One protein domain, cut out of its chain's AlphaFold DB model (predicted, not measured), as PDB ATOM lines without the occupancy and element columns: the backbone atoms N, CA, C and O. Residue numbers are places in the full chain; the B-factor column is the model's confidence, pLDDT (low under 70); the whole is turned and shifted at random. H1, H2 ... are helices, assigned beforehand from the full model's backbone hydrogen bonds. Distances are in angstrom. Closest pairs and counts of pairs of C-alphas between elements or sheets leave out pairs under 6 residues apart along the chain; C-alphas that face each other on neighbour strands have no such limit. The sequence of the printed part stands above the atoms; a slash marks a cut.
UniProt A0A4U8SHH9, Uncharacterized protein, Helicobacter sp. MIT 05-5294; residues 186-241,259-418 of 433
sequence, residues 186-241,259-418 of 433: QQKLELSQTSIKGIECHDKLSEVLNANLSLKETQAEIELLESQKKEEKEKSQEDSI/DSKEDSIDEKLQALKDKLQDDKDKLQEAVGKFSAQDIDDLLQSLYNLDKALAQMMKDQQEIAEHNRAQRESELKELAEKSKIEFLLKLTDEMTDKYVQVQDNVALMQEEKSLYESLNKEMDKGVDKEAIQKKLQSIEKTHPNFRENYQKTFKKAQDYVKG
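Overview. This is residues 186 to 241 and 259 to 418 of the 433 residues of an uncharacterized protein of Helicobacter sp. MIT 05-5294 (UniProt A0A4U8SHH9). The model is an L: H6 is the spine of one arm, and the long helices H2 and H3, side by side, make the other, crosswise to H6 near its start. H1 and H4 pack on H6 nearer the corner, H5 on H4, and H7 and H9 on the far end of H6. The printed part has 216 residues with nine named helices, H1 to H9, and no named strand: all helix, loose, radius of gyration of the C-alphas 23.4 A, spans 63 by 61 by 27 A.

Arrangement. Start at H1, residues 186 to 200; it only just touches H2, residues 203 to 241, only at the corner, C-alphas 200 and 206 being closest at 5.1 A, with 3 pairs within 8 A. H3, residues 259 to 288, touches H2 at a shallow tilt of 20 degrees, opposite ways, closest at C-alphas 215 and 279, 5.8 A. H4, residues 292 to 312, and H5, residues 317 to 333, form a hairpin, closest at C-alphas 310 and 317, 4.4 A. The hub H6, residues 339 to 379, touches H2 with residues 347 to 351 alone, about perpendicular at 83 degrees, closest at C-alphas 351 and 209, 6.0 A. H7, residues 384 to 397, forms a hairpin with H6, closest at C-alphas 374 and 387, 7.5 A. After H8, residues 401 to 404, H9, residues 406 to 417, touches H7, closest at C-alphas 384 and 416, 5.0 A. H1, H4, H6, H7 and H9 form a bundle, helices grouped lengthwise. Every O i to N i+4 pair is within hydrogen-bond range except in H8, too short for one.

Along the chain. Find C-alpha 186 at (129.147, 185.539, 168.114), where H1 begins. H2 spans 57.1 A, H3 42.8 A and H6 59.4 A; H9 ends at C-alpha 417, (136.189, 166.517, 147.260).

Size, cuts and confidence. Residues 242 to 258 are cut out, leaving 18.1 A between C-alphas 241 and 259. Residues 234 to 241 stand free. Links printed whole are tight. Mean pLDDT of the printed part is 83.2, with 32 residues under 70, among them 313 to 323.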
ATOM      1  N   GLN A 186     128.903 184.192 167.607       77.94
ATOM      2  CA  GLN A 186     129.147 185.539 168.114       77.94
ATOM      3  C   GLN A 186     128.214 185.903 169.275       77.94
ATOM      4  O   GLN A 186     128.694 186.448 170.261       77.94
ATOM      5  N   GLN A 187     126.925 185.551 169.205       75.50
ATOM      6  CA  GLN A 187     125.995 185.731 170.326       75.50
ATOM      7  C   GLN A 187     126.397 184.912 171.553       75.50
ATOM      8  O   GLN A 187     126.357 185.435 172.662       75.50
ATOM      9  N   LYS A 188     126.806 183.648 171.365       81.38
ATOM     10  CA  LYS A 188     127.312 182.809 172.465       81.38
ATOM     11  C   LYS A 188     128.518 183.461 173.137       81.38
ATOM     12  O   LYS A 188     128.554 183.582 174.354       81.38
ATOM     13  N   LEU A 189     129.472 183.931 172.331       83.75
ATOM     14  CA  LEU A 189     130.669 184.608 172.818       83.75
ATOM     15  C   LEU A 189     130.324 185.900 173.574       83.75
ATOM     16  O   LEU A 189     130.855 186.135 174.653       83.75
ATOM     17  N   GLU A 190     129.422 186.718 173.030       83.88
ATOM     18  CA  GLU A 190     128.991 187.980 173.636       83.88
ATOM     19  C   GLU A 190     128.252 187.756 174.959       83.88
ATOM     20  O   GLU A 190     128.531 188.451 175.939       83.88
ATOM     21  N   LEU A 191     127.365 186.756 175.026       82.12
ATOM     22  CA  LEU A 191     126.694 186.378 176.268       82.12
ATOM     23  C   LEU A 191     127.715 185.944 177.325       82.12
ATOM     24  O   LEU A 191     127.705 186.482 178.428       82.12
ATOM     25  N   SER A 192     128.619 185.025 176.981       86.44
ATOM     26  CA  SER A 192     129.646 184.520 177.898       86.44
ATOM     27  C   SER A 192     130.572 185.626 178.401       86.44
ATOM     28  O   SER A 192     130.835 185.718 179.598       86.44
ATOM     29  N   GLN A 193     131.017 186.516 177.512       87.62
ATOM     30  CA  GLN A 193     131.841 187.671 177.877       87.62
ATOM     31  C   GLN A 193     131.087 188.663 178.762       87.62
ATOM     32  O   GLN A 193     131.672 189.224 179.686       87.62
ATOM     33  N   THR A 194     129.793 188.869 178.512       83.81
ATOM     34  CA  THR A 194     128.950 189.725 179.354       83.81
ATOM     35  C   THR A 194     128.777 189.123 180.747       83.81
ATOM     36  O   THR A 194     128.890 189.854 181.729       83.81
ATOM     37  N   SER A 195     128.572 187.805 180.848       86.19
ATOM     38  CA  SER A 195     128.488 187.092 182.129       86.19
ATOM     39  C   SER A 195     129.786 187.203 182.935       86.19
ATOM     40  O   SER A 195     129.734 187.565 184.106       86.19
ATOM     41  N   ILE A 196     130.946 186.967 182.306       88.00
ATOM     42  CA  ILE A 196     132.270 187.134 182.935       88.00
ATOM     43  C   ILE A 196     132.444 188.572 183.429       88.00
ATOM     44  O   ILE A 196     132.695 188.807 184.610       88.00
ATOM     45  N   LYS A 197     132.245 189.547 182.536       85.69
ATOM     46  CA  LYS A 197     132.455 190.962 182.843       85.69
ATOM     47  C   LYS A 197     131.526 191.459 183.950       85.69
ATOM     48  O   LYS A 197     131.924 192.313 184.735       85.69
ATOM     49  N   GLY A 198     130.298 190.941 184.014       79.44
ATOM     50  CA  GLY A 198     129.352 191.248 185.085       79.44
ATOM     51  C   GLY A 198     129.898 190.895 186.470       79.44
ATOM     52  O   GLY A 198     129.736 191.683 187.395       79.44
ATOM     53  N   ILE A 199     130.609 189.769 186.587       85.62
ATOM     54  CA  ILE A 199     131.250 189.336 187.835       85.62
ATOM     55  C   ILE A 199     132.493 190.181 188.129       85.62
ATOM     56  O   ILE A 199     132.652 190.673 189.243       85.62
ATOM     57  N   GLU A 200     133.346 190.407 187.126       86.38
ATOM     58  CA  GLU A 200     134.570 191.213 187.267       86.38
ATOM     59  C   GLU A 200     134.284 192.670 187.670       86.38
ATOM     60  O   GLU A 200     135.071 193.283 188.384       86.38
ATOM     61  N   CYS A 201     133.161 193.235 187.220       82.81
ATOM     62  CA  CYS A 201     132.756 194.603 187.552       82.81
ATOM     63  C   CYS A 201     132.050 194.720 188.912       82.81
ATOM     64  O   CYS A 201     131.706 195.832 189.313       82.81
ATOM     65  N   HIS A 202     131.793 193.604 189.598       85.12
ATOM     66  CA  HIS A 202     131.126 193.592 190.891       85.12
ATOM     67  C   HIS A 202     132.145 193.332 192.004       85.12
ATOM     68  O   HIS A 202     132.453 192.181 192.308       85.12
ATOM     69  N   ASP A 203     132.615 194.398 192.659       86.94
ATOM     70  CA  ASP A 203     133.737 194.386 193.616       86.94
ATOM     71  C   ASP A 203     133.742 193.180 194.569       86.94
ATOM     72  O   ASP A 203     134.716 192.434 194.614       86.94
ATOM     73  N   LYS A 204     132.634 192.922 195.278       87.56
ATOM     74  CA  LYS A 204     132.550 191.808 196.243       87.56
ATOM     75  C   LYS A 204     132.533 190.418 195.603       87.56
ATOM     76  O   LYS A 204     133.065 189.477 196.182       87.56
ATOM     77  N   LEU A 205     131.903 190.273 194.434       87.31
ATOM     78  CA  LEU A 205     131.859 188.990 193.728       87.31
ATOM     79  C   LEU A 205     133.223 188.700 193.114       87.31
ATOM     80  O   LEU A 205     133.692 187.571 193.199       87.31
ATOM     81  N   SER A 206     133.886 189.722 192.566       88.44
ATOM     82  CA  SER A 206     135.262 189.620 192.090       88.44
ATOM     83  C   SER A 206     136.236 189.307 193.228       88.44
ATOM     84  O   SER A 206     137.079 188.431 193.066       88.44
ATOM     85  N   GLU A 207     136.105 189.949 194.394       90.69
ATOM     86  CA  GLU A 207     136.923 189.657 195.580       90.69
ATOM     87  C   GLU A 207     136.795 188.187 196.001       90.69
ATOM     88  O   GLU A 207     137.798 187.485 196.123       90.69
ATOM     89  N   VAL A 208     135.560 187.706 196.158       91.06
ATOM     90  CA  VAL A 208     135.272 186.324 196.563       91.06
ATOM     91  C   VAL A 208     135.695 185.312 195.493       91.06
ATOM     92  O   VAL A 208     136.269 184.275 195.826       91.06
ATOM     93  N   LEU A 209     135.490 185.625 194.210       91.81
ATOM     94  CA  LEU A 209     135.972 184.813 193.093       91.81
ATOM     95  C   LEU A 209     137.500 184.686 193.116       91.81
ATOM     96  O   LEU A 209     138.016 183.575 193.042       91.81
ATOM     97  N   ASN A 210     138.218 185.803 193.246       90.06
ATOM     98  CA  ASN A 210     139.681 185.827 193.255       90.06
ATOM     99  C   ASN A 210     140.254 185.086 194.470       90.06
ATOM    100  O   ASN A 210     141.226 184.344 194.336       90.06
ATOM    101  N   ALA A 211     139.637 185.249 195.643       90.00
ATOM    102  CA  ALA A 211     140.022 184.514 196.842       90.00
ATOM    103  C   ALA A 211     139.848 182.999 196.650       90.00
ATOM    104  O   ALA A 211     140.751 182.226 196.972       90.00
ATOM    105  N   ASN A 212     138.725 182.569 196.068       92.44
ATOM    106  CA  ASN A 212     138.482 181.149 195.833       92.44
ATOM    107  C   ASN A 212     139.378 180.563 194.723       92.44
ATOM    108  O   ASN A 212     139.805 179.414 194.819       92.44
ATOM    109  N   LEU A 213     139.730 181.352 193.701       91.19
ATOM    110  CA  LEU A 213     140.736 180.969 192.703       91.19
ATOM    111  C   LEU A 213     142.119 180.763 193.348       91.19
ATOM    112  O   LEU A 213     142.715 179.711 193.143       91.19
ATOM    113  N   SER A 214     142.585 181.694 194.193       90.69
ATOM    114  CA  SER A 214     143.858 181.551 194.937       90.69
ATOM    115  C   SER A 214     143.876 180.304 195.826       90.69
ATOM    116  O   SER A 214     144.890 179.605 195.914       90.69
ATOM    117  N   LEU A 215     142.740 179.989 196.457       91.88
ATOM    118  CA  LEU A 215     142.576 178.788 197.273       91.88
ATOM    119  C   LEU A 215     142.733 177.522 196.422       91.88
ATOM    120  O   LEU A 215     143.509 176.638 196.789       91.88
ATOM    121  N   LYS A 216     142.062 177.448 195.265       91.94
ATOM    122  CA  LYS A 216     142.179 176.317 194.329       91.94
ATOM    123  C   LYS A 216     143.588 176.168 193.761       91.94
ATOM    124  O   LYS A 216     144.091 175.051 193.692       91.94
ATOM    125  N   GLU A 217     144.244 177.270 193.406       91.69
ATOM    126  CA  GLU A 217     145.636 177.265 192.938       91.69
ATOM    127  C   GLU A 217     146.589 176.725 194.010       91.69
ATOM    128  O   GLU A 217     147.403 175.844 193.738       91.69
ATOM    129  N   THR A 218     146.447 177.202 195.249       90.62
ATOM    130  CA  THR A 218     147.270 176.751 196.380       90.62
ATOM    131  C   THR A 218     147.021 175.270 196.690       90.62
ATOM    132  O   THR A 218     147.968 174.521 196.929       90.62
ATOM    133  N   GLN A 219     145.765 174.816 196.629       91.94
ATOM    134  CA  GLN A 219     145.401 173.409 196.803       91.94
ATOM    135  C   GLN A 219     146.020 172.518 195.711       91.94
ATOM    136  O   GLN A 219     146.610 171.484 196.024       91.94
ATOM    137  N   ALA A 220     145.957 172.939 194.447       91.38
ATOM    138  CA  ALA A 220     146.568 172.210 193.337       91.38
ATOM    139  C   ALA A 220     148.104 172.141 193.458       91.38
ATOM    140  O   ALA A 220     148.707 171.115 193.136       91.38
ATOM    141  N   GLU A 221     148.752 173.200 193.956       91.94
ATOM    142  CA  GLU A 221     150.197 173.207 194.215       91.94
ATOM    143  C   GLU A 221     150.587 172.222 195.330       91.94
ATOM    144  O   GLU A 221     151.583 171.505 195.200       91.94
ATOM    145  N   ILE A 222     149.776 172.129 196.391       90.81
ATOM    146  CA  ILE A 222     149.947 171.127 197.454       90.81
ATOM    147  C   ILE A 222     149.845 169.716 196.872       90.81
ATOM    148  O   ILE A 222     150.741 168.906 197.095       90.81
ATOM    149  N   GLU A 223     148.800 169.423 196.095       92.69
ATOM    150  CA  GLU A 223     148.590 168.100 195.487       92.69
ATOM    151  C   GLU A 223     149.737 167.701 194.548       92.69
ATOM    152  O   GLU A 223     150.187 166.547 194.548       92.69
ATOM    153  N   LEU A 224     150.263 168.662 193.782       92.06
ATOM    154  CA  LEU A 224     151.422 168.457 192.921       92.06
ATOM    155  C   LEU A 224     152.684 168.135 193.733       92.06
ATOM    156  O   LEU A 224     153.397 167.186 193.400       92.06
ATOM    157  N   LEU A 225     152.966 168.891 194.798       88.75
ATOM    158  CA  LEU A 225     154.133 168.659 195.655       88.75
ATOM    159  C   LEU A 225     154.022 167.355 196.453       88.75
ATOM    160  O   LEU A 225     155.016 166.644 196.593       88.75
ATOM    161  N   GLU A 226     152.831 166.994 196.933       89.12
ATOM    162  CA  GLU A 226     152.589 165.706 197.596       89.12
ATOM    163  C   GLU A 226     152.801 164.534 196.624       89.12
ATOM    164  O   GLU A 226     153.408 163.523 196.993       89.12
ATOM    165  N   SER A 227     152.395 164.693 195.359       88.25
ATOM    166  CA  SER A 227     152.661 163.716 194.296       88.25
ATOM    167  C   SER A 227     154.158 163.596 193.993       88.25
ATOM    168  O   SER A 227     154.681 162.484 193.932       88.25
ATOM    169  N   GLN A 228     154.879 164.719 193.888       85.19
ATOM    170  CA  GLN A 228     156.335 164.724 193.695       85.19
ATOM    171  C   GLN A 228     157.068 164.055 194.861       85.19
ATOM    172  O   GLN A 228     157.941 163.220 194.634       85.19
ATOM    173  N   LYS A 229     156.670 164.348 196.107       84.38
ATOM    174  CA  LYS A 229     157.230 163.701 197.301       84.38
ATOM    175  C   LYS A 229     157.037 162.185 197.255       84.38
ATOM    176  O   LYS A 229     157.937 161.428 197.616       84.38
ATOM    177  N   LYS A 230     155.862 161.728 196.814       84.56
ATOM    178  CA  LYS A 230     155.564 160.301 196.665       84.56
ATOM    179  C   LYS A 230     156.421 159.655 195.570       84.56
ATOM    180  O   LYS A 230     157.015 158.612 195.827       84.56
ATOM    181  N   GLU A 231     156.545 160.286 194.404       83.06
ATOM    182  CA  GLU A 231     157.406 159.798 193.318       83.06
ATOM    183  C   GLU A 231     158.888 159.737 193.718       83.06
ATOM    184  O   GLU A 231     159.590 158.797 193.345       83.06
ATOM    185  N   GLU A 232     159.391 160.721 194.471       77.81
ATOM    186  CA  GLU A 232     160.777 160.723 194.954       77.81
ATOM    187  C   GLU A 232     161.029 159.610 195.980       77.81
ATOM    188  O   GLU A 232     162.083 158.965 195.935       77.81
ATOM    189  N   LYS A 233     160.045 159.305 196.837       75.44
ATOM    190  CA  LYS A 233     160.093 158.147 197.743       75.44
ATOM    191  C   LYS A 233     160.088 156.820 196.994       75.44
ATOM    192  O   LYS A 233     160.879 155.938 197.325       75.44
ATOM    193  N   GLU A 234     159.240 156.680 195.980       78.00
ATOM    194  CA  GLU A 234     159.154 155.468 195.156       78.00
ATOM    195  C   GLU A 234     160.444 155.240 194.355       78.00
ATOM    196  O   GLU A 234     161.007 154.145 194.408       78.00
ATOM    197  N   LYS A 235     161.000 156.284 193.724       72.19
ATOM    198  CA  LYS A 235     162.305 156.212 193.036       72.19
ATOM    199  C   LYS A 235     163.444 155.852 193.985       72.19
ATOM    200  O   LYS A 235     164.302 155.047 193.638       72.19
ATOM    201  N   SER A 236     163.437 156.402 195.198       64.06
ATOM    202  CA  SER A 236     164.452 156.100 196.214       64.06
ATOM    203  C   SER A 236     164.349 154.659 196.730       64.06
ATOM    204  O   SER A 236     165.370 154.035 197.023       64.06
ATOM    205  N   GLN A 237     163.140 154.091 196.798       60.34
ATOM    206  CA  GLN A 237     162.933 152.676 197.125       60.34
ATOM    207  C   GLN A 237     163.340 151.744 195.971       60.34
ATOM    208  O   GLN A 237     164.014 150.745 196.222       60.34
ATOM    209  N   GLU A 238     163.022 152.080 194.717       58.72
ATOM    210  CA  GLU A 238     163.459 151.313 193.537       58.72
ATOM    211  C   GLU A 238     164.992 151.307 193.379       58.72
ATOM    212  O   GLU A 238     165.596 150.248 193.177       58.72
ATOM    213  N   ASP A 239     165.645 152.456 193.573       56.50
ATOM    214  CA  ASP A 239     167.109 152.580 193.541       56.50
ATOM    215  C   ASP A 239     167.802 151.835 194.696       56.50
ATOM    216  O   ASP A 239     168.960 151.421 194.561       56.50
ATOM    217  N   SER A 240     167.103 151.639 195.820       52.41
ATOM    218  CA  SER A 240     167.591 150.867 196.973       52.41
ATOM    219  C   SER A 240     167.504 149.355 196.740       52.41
ATOM    220  O   SER A 240     168.400 148.626 197.160       52.41
ATOM    221  N   ILE A 241     166.484 148.884 196.016       54.16
ATOM    222  CA  ILE A 241     166.287 147.462 195.680       54.16
ATOM    223  C   ILE A 241     167.227 147.020 194.539       54.16
ATOM    224  O   ILE A 241     167.660 145.871 194.498       54.16
ATOM    225  N   ASP A 259     167.201 163.163 202.367       61.28
ATOM    226  CA  ASP A 259     166.682 163.763 203.603       61.28
ATOM    227  C   ASP A 259     166.630 165.298 203.496       61.28
ATOM    228  O   ASP A 259     165.603 165.911 203.760       61.28
ATOM    229  N   SER A 260     167.684 165.934 202.966       64.31
ATOM    230  CA  SER A 260     167.703 167.395 202.760       64.31
ATOM    231  C   SER A 260     166.734 167.909 201.684       64.31
ATOM    232  O   SER A 260     166.338 169.076 201.721       64.31
ATOM    233  N   LYS A 261     166.344 167.071 200.715       67.31
ATOM    234  CA  LYS A 261     165.318 167.413 199.719       67.31
ATOM    235  C   LYS A 261     163.911 167.177 200.254       67.31
ATOM    236  O   LYS A 261     163.053 168.027 200.023       67.31
ATOM    237  N   GLU A 262     163.688 166.090 200.990       70.31
ATOM    238  CA  GLU A 262     162.421 165.827 201.676       70.31
ATOM    239  C   GLU A 262     162.117 166.920 202.702       70.31
ATOM    240  O   GLU A 262     161.016 167.463 202.676       70.31
ATOM    241  N   ASP A 263     163.106 167.331 203.504       77.00
ATOM    242  CA  ASP A 263     162.975 168.438 204.457       77.00
ATOM    243  C   ASP A 263     162.609 169.755 203.746       77.00
ATOM    244  O   ASP A 263     161.742 170.502 204.199       77.00
ATOM    245  N   SER A 264     163.199 170.025 202.572       82.25
ATOM    246  CA  SER A 264     162.864 171.212 201.771       82.25
ATOM    247  C   SER A 264     161.446 171.160 201.183       82.25
ATOM    248  O   SER A 264     160.789 172.198 201.069       82.25
ATOM    249  N   ILE A 265     160.971 169.976 200.788       83.75
ATOM    250  CA  ILE A 265     159.593 169.776 200.321       83.75
ATOM    251  C   ILE A 265     158.618 169.924 201.492       83.75
ATOM    252  O   ILE A 265     157.572 170.547 201.326       83.75
ATOM    253  N   ASP A 266     158.970 169.423 202.673       86.19
ATOM    254  CA  ASP A 266     158.138 169.518 203.872       86.19
ATOM    255  C   ASP A 266     157.986 170.951 204.376       86.19
ATOM    256  O   ASP A 266     156.867 171.370 204.683       86.19
ATOM    257  N   GLU A 267     159.056 171.746 204.362       88.94
ATOM    258  CA  GLU A 267     158.970 173.180 204.656       88.94
ATOM    259  C   GLU A 267     158.041 173.913 203.674       88.94
ATOM    260  O   GLU A 267     157.217 174.734 204.087       88.94
ATOM    261  N   LYS A 268     158.121 173.596 202.374       91.00
ATOM    262  CA  LYS A 268     157.238 174.186 201.354       91.00
ATOM    263  C   LYS A 268     155.787 173.746 201.515       91.00
ATOM    264  O   LYS A 268     154.894 174.582 201.411       91.00
ATOM    265  N   LEU A 269     155.546 172.464 201.783       90.69
ATOM    266  CA  LEU A 269     154.205 171.935 202.029       90.69
ATOM    267  C   LEU A 269     153.576 172.584 203.257       90.69
ATOM    268  O   LEU A 269     152.396 172.924 203.216       90.69
ATOM    269  N   GLN A 270     154.348 172.797 204.323       92.44
ATOM    270  CA  GLN A 270     153.850 173.494 205.501       92.44
ATOM    271  C   GLN A 270     153.507 174.953 205.179       92.44
ATOM    272  O   GLN A 270     152.404 175.391 205.489       92.44
ATOM    273  N   ALA A 271     154.391 175.674 204.482       92.00
ATOM    274  CA  ALA A 271     154.132 177.057 204.080       92.00
ATOM    275  C   ALA A 271     152.885 177.189 203.184       92.00
ATOM    276  O   ALA A 271     152.100 178.124 203.347       92.00
ATOM    277  N   LEU A 272     152.669 176.247 202.261       90.88
ATOM    278  CA  LEU A 272     151.470 176.215 201.422       90.88
ATOM    279  C   LEU A 272     150.214 175.836 202.210       90.88
ATOM    280  O   LEU A 272     149.161 176.407 201.949       90.88
ATOM    281  N   LYS A 273     150.303 174.931 203.193       92.00
ATOM    282  CA  LYS A 273     149.181 174.594 204.090       92.00
ATOM    283  C   LYS A 273     148.784 175.779 204.971       92.00
ATOM    284  O   LYS A 273     147.593 176.034 205.134       92.00
ATOM    285  N   ASP A 274     149.760 176.535 205.468       93.31
ATOM    286  CA  ASP A 274     149.515 177.768 206.220       93.31
ATOM    287  C   ASP A 274     148.858 178.832 205.323       93.31
ATOM    288  O   ASP A 274     147.867 179.448 205.715       93.31
ATOM    289  N   LYS A 275     149.346 178.994 204.082       91.56
ATOM    290  CA  LYS A 275     148.735 179.882 203.081       91.56
ATOM    291  C   LYS A 275     147.310 179.450 202.713       91.56
ATOM    292  O   LYS A 275     146.432 180.296 202.619       91.56
ATOM    293  N   LEU A 276     147.065 178.150 202.534       92.06
ATOM    294  CA  LEU A 276     145.739 177.601 202.231       92.06
ATOM    295  C   LEU A 276     144.741 177.925 203.348       92.06
ATOM    296  O   LEU A 276     143.596 178.284 203.073       92.06
ATOM    297  N   GLN A 277     145.173 177.808 204.605       92.31
ATOM    298  CA  GLN A 277     144.339 178.151 205.750       92.31
ATOM    299  C   GLN A 277     144.048 179.660 205.802       92.31
ATOM    300  O   GLN A 277     142.895 180.039 205.991       92.31
ATOM    301  N   ASP A 278     145.049 180.507 205.559       90.31
ATOM    302  CA  ASP A 278     144.880 181.966 205.481       90.31
ATOM    303  C   ASP A 278     143.923 182.380 204.342       90.31
ATOM    304  O   ASP A 278     143.023 183.197 204.540       90.31
ATOM    305  N   ASP A 279     144.040 181.768 203.161       87.62
ATOM    306  CA  ASP A 279     143.133 182.009 202.031       87.62
ATOM    307  C   ASP A 279     141.699 181.536 202.336       87.62
ATOM    308  O   ASP A 279     140.729 182.219 201.991       87.62
ATOM    309  N   LYS A 280     141.543 180.414 203.052       91.44
ATOM    310  CA  LYS A 280     140.238 179.924 203.519       91.44
ATOM    311  C   LYS A 280     139.588 180.879 204.519       91.44
ATOM    312  O   LYS A 280     138.387 181.139 204.414       91.44
ATOM    313  N   ASP A 281     140.362 181.415 205.457       90.31
ATOM    314  CA  ASP A 281     139.868 182.352 206.466       90.31
ATOM    315  C   ASP A 281     139.446 183.683 205.821       90.31
ATOM    316  O   ASP A 281     138.357 184.191 206.104       90.31
ATOM    317  N   LYS A 282     140.229 184.199 204.862       88.31
ATOM    318  CA  LYS A 282     139.854 185.382 204.063       88.31
ATOM    319  C   LYS A 282     138.581 185.159 203.258       88.31
ATOM    320  O   LYS A 282     137.719 186.037 203.226       88.31
ATOM    321  N   LEU A 283     138.440 183.993 202.623       90.25
ATOM    322  CA  LEU A 283     137.244 183.654 201.857       90.25
ATOM    323  C   LEU A 283     136.005 183.618 202.761       90.25
ATOM    324  O   LEU A 283     134.971 184.194 202.421       90.25
ATOM    325  N   GLN A 284     136.118 182.995 203.936       90.69
ATOM    326  CA  GLN A 284     135.051 182.983 204.937       90.69
ATOM    327  C   GLN A 284     134.690 184.388 205.419       90.69
ATOM    328  O   GLN A 284     133.506 184.701 205.551       90.69
ATOM    329  N   GLU A 285     135.683 185.245 205.657       89.19
ATOM    330  CA  GLU A 285     135.457 186.629 206.069       89.19
ATOM    331  C   GLU A 285     134.737 187.439 204.978       89.19
ATOM    332  O   GLU A 285     133.769 188.146 205.271       89.19
ATOM    333  N   ALA A 286     135.177 187.320 203.723       86.56
ATOM    334  CA  ALA A 286     134.586 188.014 202.582       86.56
ATOM    335  C   ALA A 286     133.126 187.587 202.365       86.56
ATOM    336  O   ALA A 286     132.226 188.427 202.292       86.56
ATOM    337  N   VAL A 287     132.869 186.277 202.380       87.56
ATOM    338  CA  VAL A 287     131.524 185.702 202.263       87.56
ATOM    339  C   VAL A 287     130.636 186.064 203.462       87.56
ATOM    340  O   VAL A 287     129.448 186.351 203.306       87.56
ATOM    341  N   GLY A 288     131.197 186.116 204.672       83.69
ATOM    342  CA  GLY A 288     130.473 186.494 205.889       83.69
ATOM    343  C   GLY A 288     129.896 187.914 205.850       83.69
ATOM    344  O   GLY A 288     128.905 188.196 206.531       83.69
ATOM    345  N   LYS A 289     130.462 188.795 205.018       85.62
ATOM    346  CA  LYS A 289     130.017 190.186 204.823       85.62
ATOM    347  C   LYS A 289     128.893 190.336 203.789       85.62
ATOM    348  O   LYS A 289     128.453 191.461 203.550       85.62
ATOM    349  N   PHE A 290     128.408 189.245 203.190       83.69
ATOM    350  CA  PHE A 290     127.352 189.304 202.178       83.69
ATOM    351  C   PHE A 290     126.011 189.747 202.781       83.69
ATOM    352  O   PHE A 290     125.436 189.104 203.676       83.69
ATOM    353  N   SER A 291     125.499 190.852 202.249       81.00
ATOM    354  CA  SER A 291     124.124 191.320 202.407       81.00
ATOM    355  C   SER A 291     123.159 190.480 201.563       81.00
ATOM    356  O   SER A 291     123.591 189.682 200.740       81.00
ATOM    357  N   ALA A 292     121.848 190.656 201.752       73.56
ATOM    358  CA  ALA A 292     120.847 189.976 200.923       73.56
ATOM    359  C   ALA A 292     121.035 190.285 199.427       73.56
ATOM    360  O   ALA A 292     121.023 189.370 198.614       73.56
ATOM    361  N   GLN A 293     121.333 191.545 199.099       76.44
ATOM    362  CA  GLN A 293     121.614 191.973 197.730       76.44
ATOM    363  C   GLN A 293     122.830 191.245 197.137       76.44
ATOM    364  O   GLN A 293     122.757 190.754 196.021       76.44
ATOM    365  N   ASP A 294     123.917 191.093 197.904       82.38
ATOM    366  CA  ASP A 294     125.122 190.400 197.417       82.38
ATOM    367  C   ASP A 294     124.853 188.908 197.131       82.38
ATOM    368  O   ASP A 294     125.470 188.309 196.252       82.38
ATOM    369  N   ILE A 295     123.929 188.298 197.880       79.25
ATOM    370  CA  ILE A 295     123.497 186.909 197.673       79.25
ATOM    371  C   ILE A 295     122.648 186.807 196.404       79.25
ATOM    372  O   ILE A 295     122.853 185.890 195.610       79.25
ATOM    373  N   ASP A 296     121.741 187.757 196.186       76.06
ATOM    374  CA  ASP A 296     120.941 187.824 194.964       76.06
ATOM    375  C   ASP A 296     121.837 188.039 193.732       76.06
ATOM    376  O   ASP A 296     121.686 187.343 192.726       76.06
ATOM    377  N   ASP A 297     122.840 188.915 193.831       80.62
ATOM    378  CA  ASP A 297     123.814 189.171 192.766       80.62
ATOM    379  C   ASP A 297     124.696 187.939 192.479       80.62
ATOM    380  O   ASP A 297     124.966 187.622 191.313       80.62
ATOM    381  N   LEU A 298     125.089 187.182 193.515       83.62
ATOM    382  CA  LEU A 298     125.787 185.897 193.375       83.62
ATOM    383  C   LEU A 298     124.930 184.873 192.618       83.62
ATOM    384  O   LEU A 298     125.400 184.240 191.670       83.62
ATOM    385  N   LEU A 299     123.662 184.722 193.004       81.38
ATOM    386  CA  LEU A 299     122.727 183.788 192.370       81.38
ATOM    387  C   LEU A 299     122.429 184.171 190.921       81.38
ATOM    388  O   LEU A 299     122.396 183.308 190.039       81.38
ATOM    389  N   GLN A 300     122.253 185.465 190.659       82.38
ATOM    390  CA  GLN A 300     122.032 185.989 189.319       82.38
ATOM    391  C   GLN A 300     123.263 185.778 188.429       82.38
ATOM    392  O   GLN A 300     123.121 185.413 187.258       82.38
ATOM    393  N   SER A 301     124.466 185.952 188.980       84.88
ATOM    394  CA  SER A 301     125.731 185.688 188.288       84.88
ATOM    395  C   SER A 301     125.899 184.205 187.964       84.88
ATOM    396  O   SER A 301     126.182 183.854 186.819       84.88
ATOM    397  N   LEU A 302     125.619 183.327 188.929       84.06
ATOM    398  CA  LEU A 302     125.582 181.877 188.731       84.06
ATOM    399  C   LEU A 302     124.612 181.468 187.618       84.06
ATOM    400  O   LEU A 302     124.977 180.692 186.738       84.06
ATOM    401  N   TYR A 303     123.401 182.027 187.612       82.38
ATOM    402  CA  TYR A 303     122.423 181.781 186.553       82.38
ATOM    403  C   TYR A 303     122.918 182.252 185.176       82.38
ATOM    404  O   TYR A 303     122.721 181.573 184.167       82.38
ATOM    405  N   ASN A 304     123.577 183.408 185.114       83.25
ATOM    406  CA  ASN A 304     124.125 183.930 183.864       83.25
ATOM    407  C   ASN A 304     125.283 183.064 183.336       83.25
ATOM    408  O   ASN A 304     125.399 182.889 182.119       83.25
ATOM    409  N   LEU A 305     126.106 182.498 184.225       86.56
ATOM    410  CA  LEU A 305     127.141 181.523 183.869       86.56
ATOM    411  C   LEU A 305     126.526 180.206 183.380       86.56
ATOM    412  O   LEU A 305     126.925 179.714 182.330       86.56
ATOM    413  N   ASP A 306     125.508 179.681 184.065       82.12
ATOM    414  CA  ASP A 306     124.764 178.492 183.624       82.12
ATOM    415  C   ASP A 306     124.174 178.664 182.231       82.12
ATOM    416  O   ASP A 306     124.281 177.787 181.377       82.12
ATOM    417  N   LYS A 307     123.558 179.821 181.981       80.94
ATOM    418  CA  LYS A 307     122.976 180.141 180.681       80.94
ATOM    419  C   LYS A 307     124.047 180.225 179.594       80.94
ATOM    420  O   LYS A 307     123.823 179.731 178.490       80.94
ATOM    421  N   ALA A 308     125.191 180.843 179.891       83.19
ATOM    422  CA  ALA A 308     126.322 180.908 178.971       83.19
ATOM    423  C   ALA A 308     126.847 179.502 178.640       83.19
ATOM    424  O   ALA A 308     126.991 179.151 177.469       83.19
ATOM    425  N   LEU A 309     127.042 178.668 179.662       82.50
ATOM    426  CA  LEU A 309     127.470 177.279 179.528       82.50
ATOM    427  C   LEU A 309     126.489 176.432 178.714       82.50
ATOM    428  O   LEU A 309     126.891 175.812 177.733       82.50
ATOM    429  N   ALA A 310     125.193 176.488 179.027       78.69
ATOM    430  CA  ALA A 310     124.144 175.789 178.287       78.69
ATOM    431  C   ALA A 310     124.098 176.172 176.799       78.69
ATOM    432  O   ALA A 310     123.780 175.346 175.948       78.69
ATOM    433  N   GLN A 311     124.416 177.425 176.459       75.25
ATOM    434  CA  GLN A 311     124.484 177.852 175.062       75.25
ATOM    435  C   GLN A 311     125.764 177.390 174.359       75.25
ATOM    436  O   GLN A 311     125.752 177.145 173.146       75.25
ATOM    437  N   MET A 312     126.875 177.282 175.087       72.75
ATOM    438  CA  MET A 312     128.155 176.822 174.542       72.75
ATOM    439  C   MET A 312     128.230 175.296 174.428       72.75
ATOM    440  O   MET A 312     128.857 174.797 173.496       72.75
ATOM    441  N   MET A 313     127.546 174.564 175.309       69.06
ATOM    442  CA  MET A 313     127.603 173.108 175.414       69.06
ATOM    443  C   MET A 313     126.215 172.486 175.227       69.06
ATOM    444  O   MET A 313     125.320 172.644 176.052       69.06
ATOM    445  N   LYS A 314     126.064 171.719 174.144       56.78
ATOM    446  CA  LYS A 314     124.817 171.054 173.728       56.78
ATOM    447  C   LYS A 314     124.202 170.143 174.801       56.78
ATOM    448  O   LYS A 314     122.983 170.031 174.865       56.78
ATOM    449  N   ASP A 315     125.037 169.559 175.661       56.34
ATOM    450  CA  ASP A 315     124.630 168.602 176.698       56.34
ATOM    451  C   ASP A 315     124.372 169.256 178.070       56.34
ATOM    452  O   ASP A 315     124.059 168.564 179.035       56.34
ATOM    453  N   GLN A 316     124.500 170.584 178.194       60.88
ATOM    454  CA  GLN A 316     124.389 171.268 179.490       60.88
ATOM    455  C   GLN A 316     123.089 172.045 179.701       60.88
ATOM    456  O   GLN A 316     122.879 172.570 180.791       60.88
ATOM    457  N   GLN A 317     122.186 172.109 178.721       58.16
ATOM    458  CA  GLN A 317     120.948 172.876 178.885       58.16
ATOM    459  C   GLN A 317     120.009 172.268 179.941       58.16
ATOM    460  O   GLN A 317     119.511 172.990 180.803       58.16
ATOM    461  N   GLU A 318     119.844 170.942 179.946       57.88
ATOM    462  CA  GLU A 318     119.078 170.233 180.983       57.88
ATOM    463  C   GLU A 318     119.785 170.282 182.353       57.88
ATOM    464  O   GLU A 318     119.135 170.413 183.388       57.88
ATOM    465  N   ILE A 319     121.124 170.271 182.360       63.88
ATOM    466  CA  ILE A 319     121.948 170.371 183.577       63.88
ATOM    467  C   ILE A 319     121.828 171.767 184.211       63.88
ATOM    468  O   ILE A 319     121.703 171.887 185.427       63.88
ATOM    469  N   ALA A 320     121.819 172.827 183.402       63.81
ATOM    470  CA  ALA A 320     121.673 174.206 183.861       63.81
ATOM    471  C   ALA A 320     120.309 174.457 184.525       63.81
ATOM    472  O   ALA A 320     120.239 175.083 185.586       63.81
ATOM    473  N   GLU A 321     119.225 173.949 183.930       63.41
ATOM    474  CA  GLU A 321     117.874 174.063 184.496       63.41
ATOM    475  C   GLU A 321     117.724 173.233 185.780       63.41
ATOM    476  O   GLU A 321     117.178 173.731 186.770       63.41
ATOM    477  N   HIS A 322     118.278 172.016 185.810       67.00
ATOM    478  CA  HIS A 322     118.276 171.160 186.997       67.00
ATOM    479  C   HIS A 322     119.062 171.777 188.166       67.00
ATOM    480  O   HIS A 322     118.541 171.877 189.277       67.00
ATOM    481  N   ASN A 323     120.273 172.283 187.909       68.69
ATOM    482  CA  ASN A 323     121.110 172.921 188.930       68.69
ATOM    483  C   ASN A 323     120.453 174.182 189.504       68.69
ATOM    484  O   ASN A 323     120.546 174.443 190.704       68.69
ATOM    485  N   ARG A 324     119.750 174.960 188.671       71.38
ATOM    486  CA  ARG A 324     118.987 176.120 189.142       71.38
ATOM    487  C   ARG A 324     117.871 175.702 190.100       71.38
ATOM    488  O   ARG A 324     117.770 176.270 191.186       71.38
ATOM    489  N   ALA A 325     117.052 174.725 189.711       67.94
ATOM    490  CA  ALA A 325     115.958 174.234 190.549       67.94
ATOM    491  C   ALA A 325     116.479 173.674 191.883       67.94
ATOM    492  O   ALA A 325     115.900 173.932 192.940       67.94
ATOM    493  N   GLN A 326     117.622 172.983 191.849       72.12
ATOM    494  CA  GLN A 326     118.296 172.497 193.046       72.12
ATOM    495  C   GLN A 326     118.750 173.648 193.957       72.12
ATOM    496  O   GLN A 326     118.460 173.608 195.151       72.12
ATOM    497  N   ARG A 327     119.381 174.705 193.426       68.94
ATOM    498  CA  ARG A 327     119.770 175.882 194.228       68.94
ATOM    499  C   ARG A 327     118.575 176.579 194.858       68.94
ATOM    500  O   ARG A 327     118.655 176.963 196.017       68.94
ATOM    501  N   GLU A 328     117.474 176.734 194.124       68.31
ATOM    502  CA  GLU A 328     116.243 177.331 194.657       68.31
ATOM    503  C   GLU A 328     115.630 176.474 195.783       68.31
ATOM    504  O   GLU A 328     115.053 177.019 196.725       68.31
ATOM    505  N   SER A 329     115.785 175.146 195.728       66.44
ATOM    506  CA  SER A 329     115.396 174.235 196.813       66.44
ATOM    507  C   SER A 329     116.339 174.333 198.015       66.44
ATOM    508  O   SER A 329     115.883 174.473 199.149       66.44
ATOM    509  N   GLU A 330     117.653 174.323 197.783       67.12
ATOM    510  CA  GLU A 330     118.666 174.453 198.837       67.12
ATOM    511  C   GLU A 330     118.590 175.824 199.532       67.12
ATOM    512  O   GLU A 330     118.729 175.888 200.749       67.12
ATOM    513  N   LEU A 331     118.261 176.898 198.796       66.12
ATOM    514  CA  LEU A 331     117.962 178.242 199.319       66.12
ATOM    515  C   LEU A 331     116.824 178.257 200.332       66.12
ATOM    516  O   LEU A 331     116.881 178.997 201.311       66.12
ATOM    517  N   LYS A 332     115.791 177.442 200.113       62.69
ATOM    518  CA  LYS A 332     114.682 177.310 201.063       62.69
ATOM    519  C   LYS A 332     115.100 176.530 202.312       62.69
ATOM    520  O   LYS A 332     114.622 176.848 203.396       62.69
ATOM    521  N   GLU A 333     116.024 175.578 202.179       61.09
ATOM    522  CA  GLU A 333     116.613 174.833 203.304       61.09
ATOM    523  C   GLU A 333     117.670 175.625 204.097       61.09
ATOM    524  O   GLU A 333     118.027 175.227 205.205       61.09
ATOM    525  N   LEU A 334     118.169 176.763 203.597       58.28
ATOM    526  CA  LEU A 334     119.118 177.603 204.347       58.28
ATOM    527  C   LEU A 334     118.587 178.170 205.645       58.28
ATOM    528  O   LEU A 334     119.387 178.564 206.489       58.28
ATOM    529  N   ALA A 335     117.269 178.215 205.813       52.06
ATOM    530  CA  ALA A 335     116.687 178.540 207.103       52.06
ATOM    531  C   ALA A 335     117.148 177.556 208.205       52.06
ATOM    532  O   ALA A 335     117.096 177.907 209.382       52.06
ATOM    533  N   GLU A 336     117.639 176.365 207.830       50.34
ATOM    534  CA  GLU A 336     118.059 175.289 208.735       50.34
ATOM    535  C   GLU A 336     119.584 175.007 208.735       50.34
ATOM    536  O   GLU A 336     120.074 174.359 209.661       50.34
ATOM    537  N   LYS A 337     120.362 175.507 207.755       59.81
ATOM    538  CA  LYS A 337     121.830 175.295 207.619       59.81
ATOM    539  C   LYS A 337     122.649 176.573 207.883       59.81
ATOM    540  O   LYS A 337     122.128 177.683 207.883       59.81
ATOM    541  N   SER A 338     123.963 176.436 208.099       78.75
ATOM    542  CA  SER A 338     124.874 177.582 208.268       78.75
ATOM    543  C   SER A 338     124.923 178.446 206.998       78.75
ATOM    544  O   SER A 338     125.370 177.986 205.946       78.75
ATOM    545  N   LYS A 339     124.522 179.724 207.102       79.00
ATOM    546  CA  LYS A 339     124.578 180.712 206.001       79.00
ATOM    547  C   LYS A 339     125.950 180.739 205.319       79.00
ATOM    548  O   LYS A 339     126.026 180.799 204.097       79.00
ATOM    549  N   ILE A 340     127.027 180.693 206.102       83.25
ATOM    550  CA  ILE A 340     128.399 180.773 205.582       83.25
ATOM    551  C   ILE A 340     128.737 179.531 204.753       83.25
ATOM    552  O   ILE A 340     129.269 179.670 203.659       83.25
ATOM    553  N   GLU A 341     128.391 178.330 205.222       84.31
ATOM    554  CA  GLU A 341     128.687 177.084 204.498       84.31
ATOM    555  C   GLU A 341     128.002 177.037 203.134       84.31
ATOM    556  O   GLU A 341     128.608 176.645 202.138       84.31
ATOM    557  N   PHE A 342     126.754 177.491 203.066       82.62
ATOM    558  CA  PHE A 342     126.054 177.574 201.794       82.62
ATOM    559  C   PHE A 342     126.682 178.584 200.837       82.62
ATOM    560  O   PHE A 342     126.858 178.289 199.659       82.62
ATOM    561  N   LEU A 343     127.020 179.777 201.326       84.94
ATOM    562  CA  LEU A 343     127.613 180.801 200.474       84.94
ATOM    563  C   LEU A 343     129.012 180.399 199.986       84.94
ATOM    564  O   LEU A 343     129.369 180.724 198.855       84.94
ATOM    565  N   LEU A 344     129.771 179.640 200.786       87.75
ATOM    566  CA  LEU A 344     131.009 179.003 200.334       87.75
ATOM    567  C   LEU A 344     130.739 177.999 199.206       87.75
ATOM    568  O   LEU A 344     131.430 178.038 198.196       87.75
ATOM    569  N   LYS A 345     129.704 177.157 199.329       88.00
ATOM    570  CA  LYS A 345     129.311 176.212 198.268       88.00
ATOM    571  C   LYS A 345     128.909 176.932 196.975       88.00
ATOM    572  O   LYS A 345     129.350 176.542 195.899       88.00
ATOM    573  N   LEU A 346     128.103 177.993 197.066       86.69
ATOM    574  CA  LEU A 346     127.721 178.795 195.899       86.69
ATOM    575  C   LEU A 346     128.923 179.485 195.256       86.69
ATOM    576  O   LEU A 346     129.015 179.554 194.033       86.69
ATOM    577  N   THR A 347     129.837 179.997 196.077       88.94
ATOM    578  CA  THR A 347     131.085 180.589 195.595       88.94
ATOM    579  C   THR A 347     131.917 179.559 194.845       88.94
ATOM    580  O   THR A 347     132.430 179.859 193.772       88.94
ATOM    581  N   ASP A 348     132.015 178.340 195.373       89.75
ATOM    582  CA  ASP A 348     132.753 177.252 194.743       89.75
ATOM    583  C   ASP A 348     132.185 176.880 193.372       89.75
ATOM    584  O   ASP A 348     132.910 176.882 192.373       89.75
ATOM    585  N   GLU A 349     130.863 176.710 193.307       89.50
ATOM    586  CA  GLU A 349     130.141 176.468 192.059       89.50
ATOM    587  C   GLU A 349     130.303 177.634 191.066       89.50
ATOM    588  O   GLU A 349     130.463 177.413 189.863       89.50
ATOM    589  N   MET A 350     130.281 178.882 191.550       90.94
ATOM    590  CA  MET A 350     130.480 180.066 190.711       90.94
ATOM    591  C   MET A 350     131.882 180.063 190.116       90.94
ATOM    592  O   MET A 350     132.024 180.282 188.916       90.94
ATOM    593  N   THR A 351     132.903 179.794 190.930       91.69
ATOM    594  CA  THR A 351     134.295 179.724 190.485       91.69
ATOM    595  C   THR A 351     134.488 178.636 189.434       91.69
ATOM    596  O   THR A 351     135.075 178.913 188.391       91.69
ATOM    597  N   ASP A 352     133.944 177.435 189.643       91.00
ATOM    598  CA  ASP A 352     134.052 176.348 188.660       91.00
ATOM    599  C   ASP A 352     133.428 176.718 187.319       91.00
ATOM    600  O   ASP A 352     134.011 176.489 186.256       91.00
ATOM    601  N   LYS A 353     132.240 177.321 187.349       89.75
ATOM    602  CA  LYS A 353     131.553 177.731 186.122       89.75
ATOM    603  C   LYS A 353     132.222 178.908 185.458       89.75
ATOM    604  O   LYS A 353     132.265 178.959 184.236       89.75
ATOM    605  N   TYR A 354     132.749 179.838 186.240       93.00
ATOM    606  CA  TYR A 354     133.513 180.959 185.728       93.00
ATOM    607  C   TYR A 354     134.716 180.466 184.916       93.00
ATOM    608  O   TYR A 354     134.864 180.865 183.761       93.00
ATOM    609  N   VAL A 355     135.498 179.534 185.472       92.06
ATOM    610  CA  VAL A 355     136.636 178.907 184.778       92.06
ATOM    611  C   VAL A 355     136.168 178.183 183.513       92.06
ATOM    612  O   VAL A 355     136.682 178.451 182.431       92.06
ATOM    613  N   GLN A 356     135.116 177.361 183.597       90.19
ATOM    614  CA  GLN A 356     134.573 176.671 182.418       90.19
ATOM    615  C   GLN A 356     134.094 177.639 181.325       90.19
ATOM    616  O   GLN A 356     134.272 177.372 180.135       90.19
ATOM    617  N   VAL A 357     133.460 178.757 181.691       89.75
ATOM    618  CA  VAL A 357     133.024 179.770 180.721       89.75
ATOM    619  C   VAL A 357     134.234 180.453 180.090       89.75
ATOM    620  O   VAL A 357     134.236 180.632 178.874       89.75
ATOM    621  N   GLN A 358     135.264 180.797 180.869       90.69
ATOM    622  CA  GLN A 358     136.506 181.370 180.339       90.69
ATOM    623  C   GLN A 358     137.200 180.426 179.351       90.69
ATOM    624  O   GLN A 358     137.523 180.852 178.239       90.69
ATOM    625  N   ASP A 359     137.351 179.151 179.706       89.81
ATOM    626  CA  ASP A 359     137.966 178.137 178.846       89.81
ATOM    627  C   ASP A 359     137.187 177.969 177.537       89.81
ATOM    628  O   ASP A 359     137.761 177.973 176.446       89.81
ATOM    629  N   ASN A 360     135.855 177.905 177.613       86.44
ATOM    630  CA  ASN A 360     135.011 177.819 176.423       86.44
ATOM    631  C   ASN A 360     135.079 179.088 175.562       86.44
ATOM    632  O   ASN A 360     135.093 178.993 174.334       86.44
ATOM    633  N   VAL A 361     135.162 180.277 176.167       89.31
ATOM    634  CA  VAL A 361     135.370 181.530 175.425       89.31
ATOM    635  C   VAL A 361     136.707 181.498 174.686       89.31
ATOM    636  O   VAL A 361     136.741 181.863 173.509       89.31
ATOM    637  N   ALA A 362     137.783 181.039 175.330       90.12
ATOM    638  CA  ALA A 362     139.091 180.896 174.694       90.12
ATOM    639  C   ALA A 362     139.031 179.917 173.509       90.12
ATOM    640  O   ALA A 362     139.404 180.282 172.391       90.12
ATOM    641  N   LEU A 363     138.444 178.732 173.709       88.31
ATOM    642  CA  LEU A 363     138.234 177.744 172.645       88.31
ATOM    643  C   LEU A 363     137.440 178.327 171.470       88.31
ATOM    644  O   LEU A 363     137.842 178.192 170.318       88.31
ATOM    645  N   MET A 364     136.343 179.043 171.725       86.31
ATOM    646  CA  MET A 364     135.543 179.663 170.663       86.31
ATOM    647  C   MET A 364     136.302 180.752 169.887       86.31
ATOM    648  O   MET A 364     136.072 180.934 168.684       86.31
ATOM    649  N   GLN A 365     137.208 181.486 170.539       88.75
ATOM    650  CA  GLN A 365     138.084 182.447 169.864       88.75
ATOM    651  C   GLN A 365     139.103 181.742 168.963       88.75
ATOM    652  O   GLN A 365     139.337 182.189 167.834       88.75
ATOM    653  N   GLU A 366     139.663 180.621 169.416       91.25
ATOM    654  CA  GLU A 366     140.529 179.773 168.595       91.25
ATOM    655  C   GLU A 366     139.769 179.204 167.391       91.25
ATOM    656  O   GLU A 366     140.236 179.320 166.254       91.25
ATOM    657  N   GLU A 367     138.548 178.702 167.592       88.69
ATOM    658  CA  GLU A 367     137.681 178.241 166.505       88.69
ATOM    659  C   GLU A 367     137.404 179.349 165.485       88.69
ATOM    660  O   GLU A 367     137.454 179.114 164.277       88.69
ATOM    661  N   LYS A 368     137.156 180.583 165.942       88.81
ATOM    662  CA  LYS A 368     136.974 181.729 165.043       88.81
ATOM    663  C   LYS A 368     138.218 181.969 164.184       88.81
ATOM    664  O   LYS A 368     138.103 182.129 162.967       88.81
ATOM    665  N   SER A 369     139.404 181.940 164.789       89.81
ATOM    666  CA  SER A 369     140.679 182.070 164.072       89.81
ATOM    667  C   SER A 369     140.867 180.949 163.040       89.81
ATOM    668  O   SER A 369     141.246 181.195 161.889       89.81
ATOM    669  N   LEU A 370     140.516 179.713 163.403       91.25
ATOM    670  CA  LEU A 370     140.545 178.560 162.502       91.25
ATOM    671  C   LEU A 370     139.570 178.719 161.331       91.25
ATOM    672  O   LEU A 370     139.943 178.438 160.190       91.25
ATOM    673  N   TYR A 371     138.360 179.223 161.582       89.75
ATOM    674  CA  TYR A 371     137.362 179.541 160.559       89.75
ATOM    675  C   TYR A 371     137.897 180.574 159.553       89.75
ATOM    676  O   TYR A 371     137.812 180.358 158.338       89.75
ATOM    677  N   GLU A 372     138.479 181.674 160.037       89.38
ATOM    678  CA  GLU A 372     139.035 182.740 159.194       89.38
ATOM    679  C   GLU A 372     140.206 182.214 158.353       89.38
ATOM    680  O   GLU A 372     140.297 182.461 157.145       89.38
ATOM    681  N   SER A 373     141.075 181.430 158.989       91.94
ATOM    682  CA  SER A 373     142.239 180.813 158.367       91.94
ATOM    683  C   SER A 373     141.846 179.818 157.270       91.94
ATOM    684  O   SER A 373     142.372 179.889 156.157       91.94
ATOM    685  N   LEU A 374     140.877 178.935 157.535       91.88
ATOM    686  CA  LEU A 374     140.411 177.928 156.580       91.88
ATOM    687  C   LEU A 374     139.760 178.576 155.352       91.88
ATOM    688  O   LEU A 374     140.054 178.191 154.220       91.88
ATOM    689  N   ASN A 375     138.925 179.602 155.552       88.81
ATOM    690  CA  ASN A 375     138.329 180.349 154.443       88.81
ATOM    691  C   ASN A 375     139.388 181.029 153.573       88.81
ATOM    692  O   ASN A 375     139.365 180.880 152.352       88.81
ATOM    693  N   LYS A 376     140.365 181.696 154.195       91.81
ATOM    694  CA  LYS A 376     141.460 182.367 153.487       91.81
ATOM    695  C   LYS A 376     142.322 181.398 152.677       91.81
ATOM    696  O   LYS A 376     142.768 181.748 151.589       91.81
ATOM    697  N   GLU A 377     142.597 180.207 153.199       92.25
ATOM    698  CA  GLU A 377     143.387 179.189 152.498       92.25
ATOM    699  C   GLU A 377     142.630 178.585 151.312       92.25
ATOM    700  O   GLU A 377     143.202 178.459 150.229       92.25
ATOM    701  N   MET A 378     141.338 178.289 151.475       91.38
ATOM    702  CA  MET A 378     140.492 177.838 150.365       91.38
ATOM    703  C   MET A 378     140.393 178.893 149.259       91.38
ATOM    704  O   MET A 378     140.513 178.561 148.082       91.38
ATOM    705  N   ASP A 379     140.227 180.166 149.620       90.31
ATOM    706  CA  ASP A 379     140.119 181.263 148.651       90.31
ATOM    707  C   ASP A 379     141.453 181.529 147.921       90.31
ATOM    708  O   ASP A 379     141.465 181.983 146.778       90.31
ATOM    709  N   LYS A 380     142.588 181.196 148.553       92.88
ATOM    710  CA  LYS A 380     143.926 181.223 147.937       92.88
ATOM    711  C   LYS A 380     144.238 179.999 147.074       92.88
ATOM    712  O   LYS A 380     145.300 179.970 146.455       92.88
ATOM    713  N   GLY A 381     143.363 178.996 147.049       89.31
ATOM    714  CA  GLY A 381     143.601 177.758 146.313       89.31
ATOM    715  C   GLY A 381     144.701 176.889 146.929       89.31
ATOM    716  O   GLY A 381     145.453 176.252 146.195       89.31
ATOM    717  N   VAL A 382     144.836 176.885 148.262       92.44
ATOM    718  CA  VAL A 382     145.774 175.993 148.966       92.44
ATOM    719  C   VAL A 382     145.468 174.531 148.635       92.44
ATOM    720  O   VAL A 382     144.317 174.155 148.415       92.44
ATOM    721  N   ASP A 383     146.510 173.703 148.590       92.88
ATOM    722  CA  ASP A 383     146.407 172.291 148.235       92.88
ATOM    723  C   ASP A 383     145.342 171.524 149.049       92.88
ATOM    724  O   ASP A 383     145.153 171.744 150.249       92.88
ATOM    725  N   LYS A 384     144.640 170.597 148.385       92.38
ATOM    726  CA  LYS A 384     143.518 169.853 148.974       92.38
ATOM    727  C   LYS A 384     143.953 168.942 150.119       92.38
ATOM    728  O   LYS A 384     143.211 168.834 151.095       92.38
ATOM    729  N   GLU A 385     145.129 168.316 150.041       92.00
ATOM    730  CA  GLU A 385     145.632 167.467 151.127       92.00
ATOM    731  C   GLU A 385     145.968 168.305 152.364       92.00
ATOM    732  O   GLU A 385     145.713 167.879 153.493       92.00
ATOM    733  N   ALA A 386     146.489 169.521 152.167       92.81
ATOM    734  CA  ALA A 386     146.748 170.455 153.260       92.81
ATOM    735  C   ALA A 386     145.447 170.879 153.968       92.81
ATOM    736  O   ALA A 386     145.376 170.830 155.198       92.81
ATOM    737  N   ILE A 387     144.391 171.204 153.209       94.62
ATOM    738  CA  ILE A 387     143.062 171.511 153.769       94.62
ATOM    739  C   ILE A 387     142.468 170.299 154.500       94.62
ATOM    740  O   ILE A 387     141.910 170.453 155.587       94.62
ATOM    741  N   GLN A 388     142.622 169.086 153.958       94.38
ATOM    742  CA  GLN A 388     142.130 167.862 154.594       94.38
ATOM    743  C   GLN A 388     142.832 167.573 155.929       94.38
ATOM    744  O   GLN A 388     142.156 167.289 156.918       94.38
ATOM    745  N   LYS A 389     144.166 167.685 155.985       94.19
ATOM    746  CA  LYS A 389     144.930 167.525 157.237       94.19
ATOM    747  C   LYS A 389     144.508 168.551 158.284       94.19
ATOM    748  O   LYS A 389     144.351 168.211 159.455       94.19
ATOM    749  N   LYS A 390     144.290 169.796 157.860       94.00
ATOM    750  CA  LYS A 390     143.837 170.862 158.753       94.00
ATOM    751  C   LYS A 390     142.436 170.591 159.296       94.00
ATOM    752  O   LYS A 390     142.245 170.700 160.498       94.00
ATOM    753  N   LEU A 391     141.493 170.165 158.453       93.12
ATOM    754  CA  LEU A 391     140.151 169.755 158.887       93.12
ATOM    755  C   LEU A 391     140.196 168.636 159.935       93.12
ATOM    756  O   LEU A 391     139.542 168.756 160.963       93.12
ATOM    757  N   GLN A 392     141.003 167.595 159.711       92.50
ATOM    758  CA  GLN A 392     141.168 166.500 160.676       92.50
ATOM    759  C   GLN A 392     141.766 166.978 162.004       92.50
ATOM    760  O   GLN A 392     141.343 166.538 163.071       92.50
ATOM    761  N   SER A 393     142.742 167.890 161.951       94.19
ATOM    762  CA  SER A 393     143.299 168.502 163.158       94.19
ATOM    763  C   SER A 393     142.241 169.303 163.913       94.19
ATOM    764  O   SER A 393     142.160 169.171 165.127       94.19
ATOM    765  N   ILE A 394     141.433 170.098 163.202       92.38
ATOM    766  CA  ILE A 394     140.357 170.903 163.789       92.38
ATOM    767  C   ILE A 394     139.314 169.999 164.447       92.38
ATOM    768  O   ILE A 394     138.976 170.233 165.595       92.38
ATOM    769  N   GLU A 395     138.854 168.933 163.786       88.00
ATOM    770  CA  GLU A 395     137.888 167.996 164.386       88.00
ATOM    771  C   GLU A 395     138.425 167.319 165.654       88.00
ATOM    772  O   GLU A 395     137.652 167.013 166.559       88.00
ATOM    773  N   LYS A 396     139.743 167.088 165.735       89.12
ATOM    774  CA  LYS A 396     140.373 166.477 166.909       89.12
ATOM    775  C   LYS A 396     140.504 167.449 168.082       89.12
ATOM    776  O   LYS A 396     140.341 167.025 169.220       89.12
ATOM    777  N   THR A 397     140.867 168.705 167.823       88.50
ATOM    778  CA  THR A 397     141.146 169.685 168.886       88.50
ATOM    779  C   THR A 397     139.954 170.581 169.222       88.50
ATOM    780  O   THR A 397     139.908 171.119 170.318       88.50
ATOM    781  N   HIS A 398     138.981 170.709 168.317       86.94
ATOM    782  CA  HIS A 398     137.821 171.596 168.432       86.94
ATOM    783  C   HIS A 398     136.542 170.852 168.005       86.94
ATOM    784  O   HIS A 398     136.052 171.028 166.882       86.94
ATOM    785  N   PRO A 399     135.985 169.990 168.875       80.25
ATOM    786  CA  PRO A 399     134.844 169.139 168.528       80.25
ATOM    787  C   PRO A 399     133.585 169.937 168.147       80.25
ATOM    788  O   PRO A 399     132.790 169.479 167.323       80.25
ATOM    789  N   ASN A 400     133.434 171.156 168.672       80.69
ATOM    790  CA  ASN A 400     132.280 172.019 168.414       80.69
ATOM    791  C   ASN A 400     132.397 172.818 167.106       80.69
ATOM    792  O   ASN A 400     131.387 173.318 166.604       80.69
ATOM    793  N   PHE A 401     133.580 172.878 166.481       86.25
ATOM    794  CA  PHE A 401     133.826 173.670 165.272       86.25
ATOM    795  C   PHE A 401     132.859 173.326 164.132       86.25
ATOM    796  O   PHE A 401     132.388 174.204 163.408       86.25
ATOM    797  N   ARG A 402     132.541 172.037 163.962       86.00
ATOM    798  CA  ARG A 402     131.626 171.566 162.913       86.00
ATOM    799  C   ARG A 402     130.203 172.086 163.106       86.00
ATOM    800  O   ARG A 402     129.527 172.356 162.113       86.00
ATOM    801  N   GLU A 403     129.745 172.181 164.348       80.75
ATOM    802  CA  GLU A 403     128.415 172.697 164.672       80.75
ATOM    803  C   GLU A 403     128.410 174.227 164.613       80.75
ATOM    804  O   GLU A 403     127.573 174.810 163.924       80.75
ATOM    805  N   ASN A 404     129.409 174.872 165.220       81.25
ATOM    806  CA  ASN A 404     129.541 176.328 165.263       81.25
ATOM    807  C   ASN A 404     129.755 176.953 163.869       81.25
ATOM    808  O   ASN A 404     129.243 178.036 163.596       81.25
ATOM    809  N   TYR A 405     130.461 176.266 162.961       85.19
ATOM    810  CA  TYR A 405     130.825 176.769 161.629       85.19
ATOM    811  C   TYR A 405     130.422 175.815 160.493       85.19
ATOM    812  O   TYR A 405     131.182 175.585 159.543       85.19
ATOM    813  N   GLN A 406     129.199 175.281 160.550       85.31
ATOM    814  CA  GLN A 406     128.703 174.234 159.647       85.31
ATOM    815  C   GLN A 406     128.916 174.527 158.150       85.31
ATOM    816  O   GLN A 406     129.319 173.636 157.395       85.31
ATOM    817  N   LYS A 407     128.675 175.764 157.687       84.81
ATOM    818  CA  LYS A 407     128.846 176.102 156.262       84.81
ATOM    819  C   LYS A 407     130.303 176.143 155.827       84.81
ATOM    820  O   LYS A 407     130.605 175.631 154.751       84.81
ATOM    821  N   THR A 408     131.200 176.697 156.639       87.06
ATOM    822  CA  THR A 408     132.644 176.704 156.346       87.06
ATOM    823  C   THR A 408     133.201 175.294 156.365       87.06
ATOM    824  O   THR A 408     133.919 174.905 155.446       87.06
ATOM    825  N   PHE A 409     132.801 174.502 157.358       89.88
ATOM    826  CA  PHE A 409     133.175 173.101 157.448       89.88
ATOM    827  C   PHE A 409     132.722 172.321 156.203       89.88
ATOM    828  O   PHE A 409     133.525 171.648 155.556       89.88
ATOM    829  N   LYS A 410     131.464 172.499 155.776       90.06
ATOM    830  CA  LYS A 410     130.941 171.903 154.537       90.06
ATOM    831  C   LYS A 410     131.667 172.408 153.282       90.06
ATOM    832  O   LYS A 410     132.032 171.593 152.442       90.06
ATOM    833  N   LYS A 411     131.926 173.717 153.163       89.06
ATOM    834  CA  LYS A 411     132.692 174.314 152.048       89.06
ATOM    835  C   LYS A 411     134.077 173.674 151.937       89.06
ATOM    836  O   LYS A 411     134.494 173.334 150.835       89.06
ATOM    837  N   ALA A 412     134.757 173.464 153.061       90.06
ATOM    838  CA  ALA A 412     136.067 172.827 153.093       90.06
ATOM    839  C   ALA A 412     136.010 171.341 152.713       90.06
ATOM    840  O   ALA A 412     136.844 170.877 151.940       90.06
ATOM    841  N   GLN A 413     134.984 170.607 153.154       92.00
ATOM    842  CA  GLN A 413     134.756 169.235 152.693       92.00
ATOM    843  C   GLN A 413     134.481 169.162 151.183       92.00
ATOM    844  O   GLN A 413     135.032 168.295 150.501       92.00
ATOM    845  N   ASP A 414     133.658 170.066 150.651       90.88
ATOM    846  CA  ASP A 414     133.344 170.142 149.221       90.88
ATOM    847  C   ASP A 414     134.596 170.508 148.400       90.88
ATOM    848  O   ASP A 414     134.853 169.904 147.355       90.88
ATOM    849  N   TYR A 415     135.426 171.426 148.913       90.38
ATOM    850  CA  TYR A 415     136.712 171.818 148.328       90.38
ATOM    851  C   TYR A 415     137.677 170.629 148.205       90.38
ATOM    852  O   TYR A 415     138.202 170.363 147.118       90.38
ATOM    853  N   VAL A 416     137.853 169.860 149.287       91.00
ATOM    854  CA  VAL A 416     138.686 168.643 149.303       91.00
ATOM    855  C   VAL A 416     138.158 167.606 148.307       91.00
ATOM    856  O   VAL A 416     138.933 167.016 147.555       91.00
ATOM    857  N   LYS A 417     136.833 167.436 148.216       89.25
ATOM    858  CA  LYS A 417     136.189 166.517 147.260       89.25
ATOM    859  C   LYS A 417     136.224 167.008 145.808       89.25
ATOM    860  O   LYS A 417     135.886 166.249 144.904       89.25
ATOM    861  N   GLY A 418     136.633 168.253 145.557       79.94
ATOM    862  CA  GLY A 418     136.623 168.853 144.222       79.94
ATOM    863  C   GLY A 418     135.226 169.165 143.683       79.94
ATOM    864  O   GLY A 418     135.078 169.345 142.476       79.94
TER     865      GLY A 418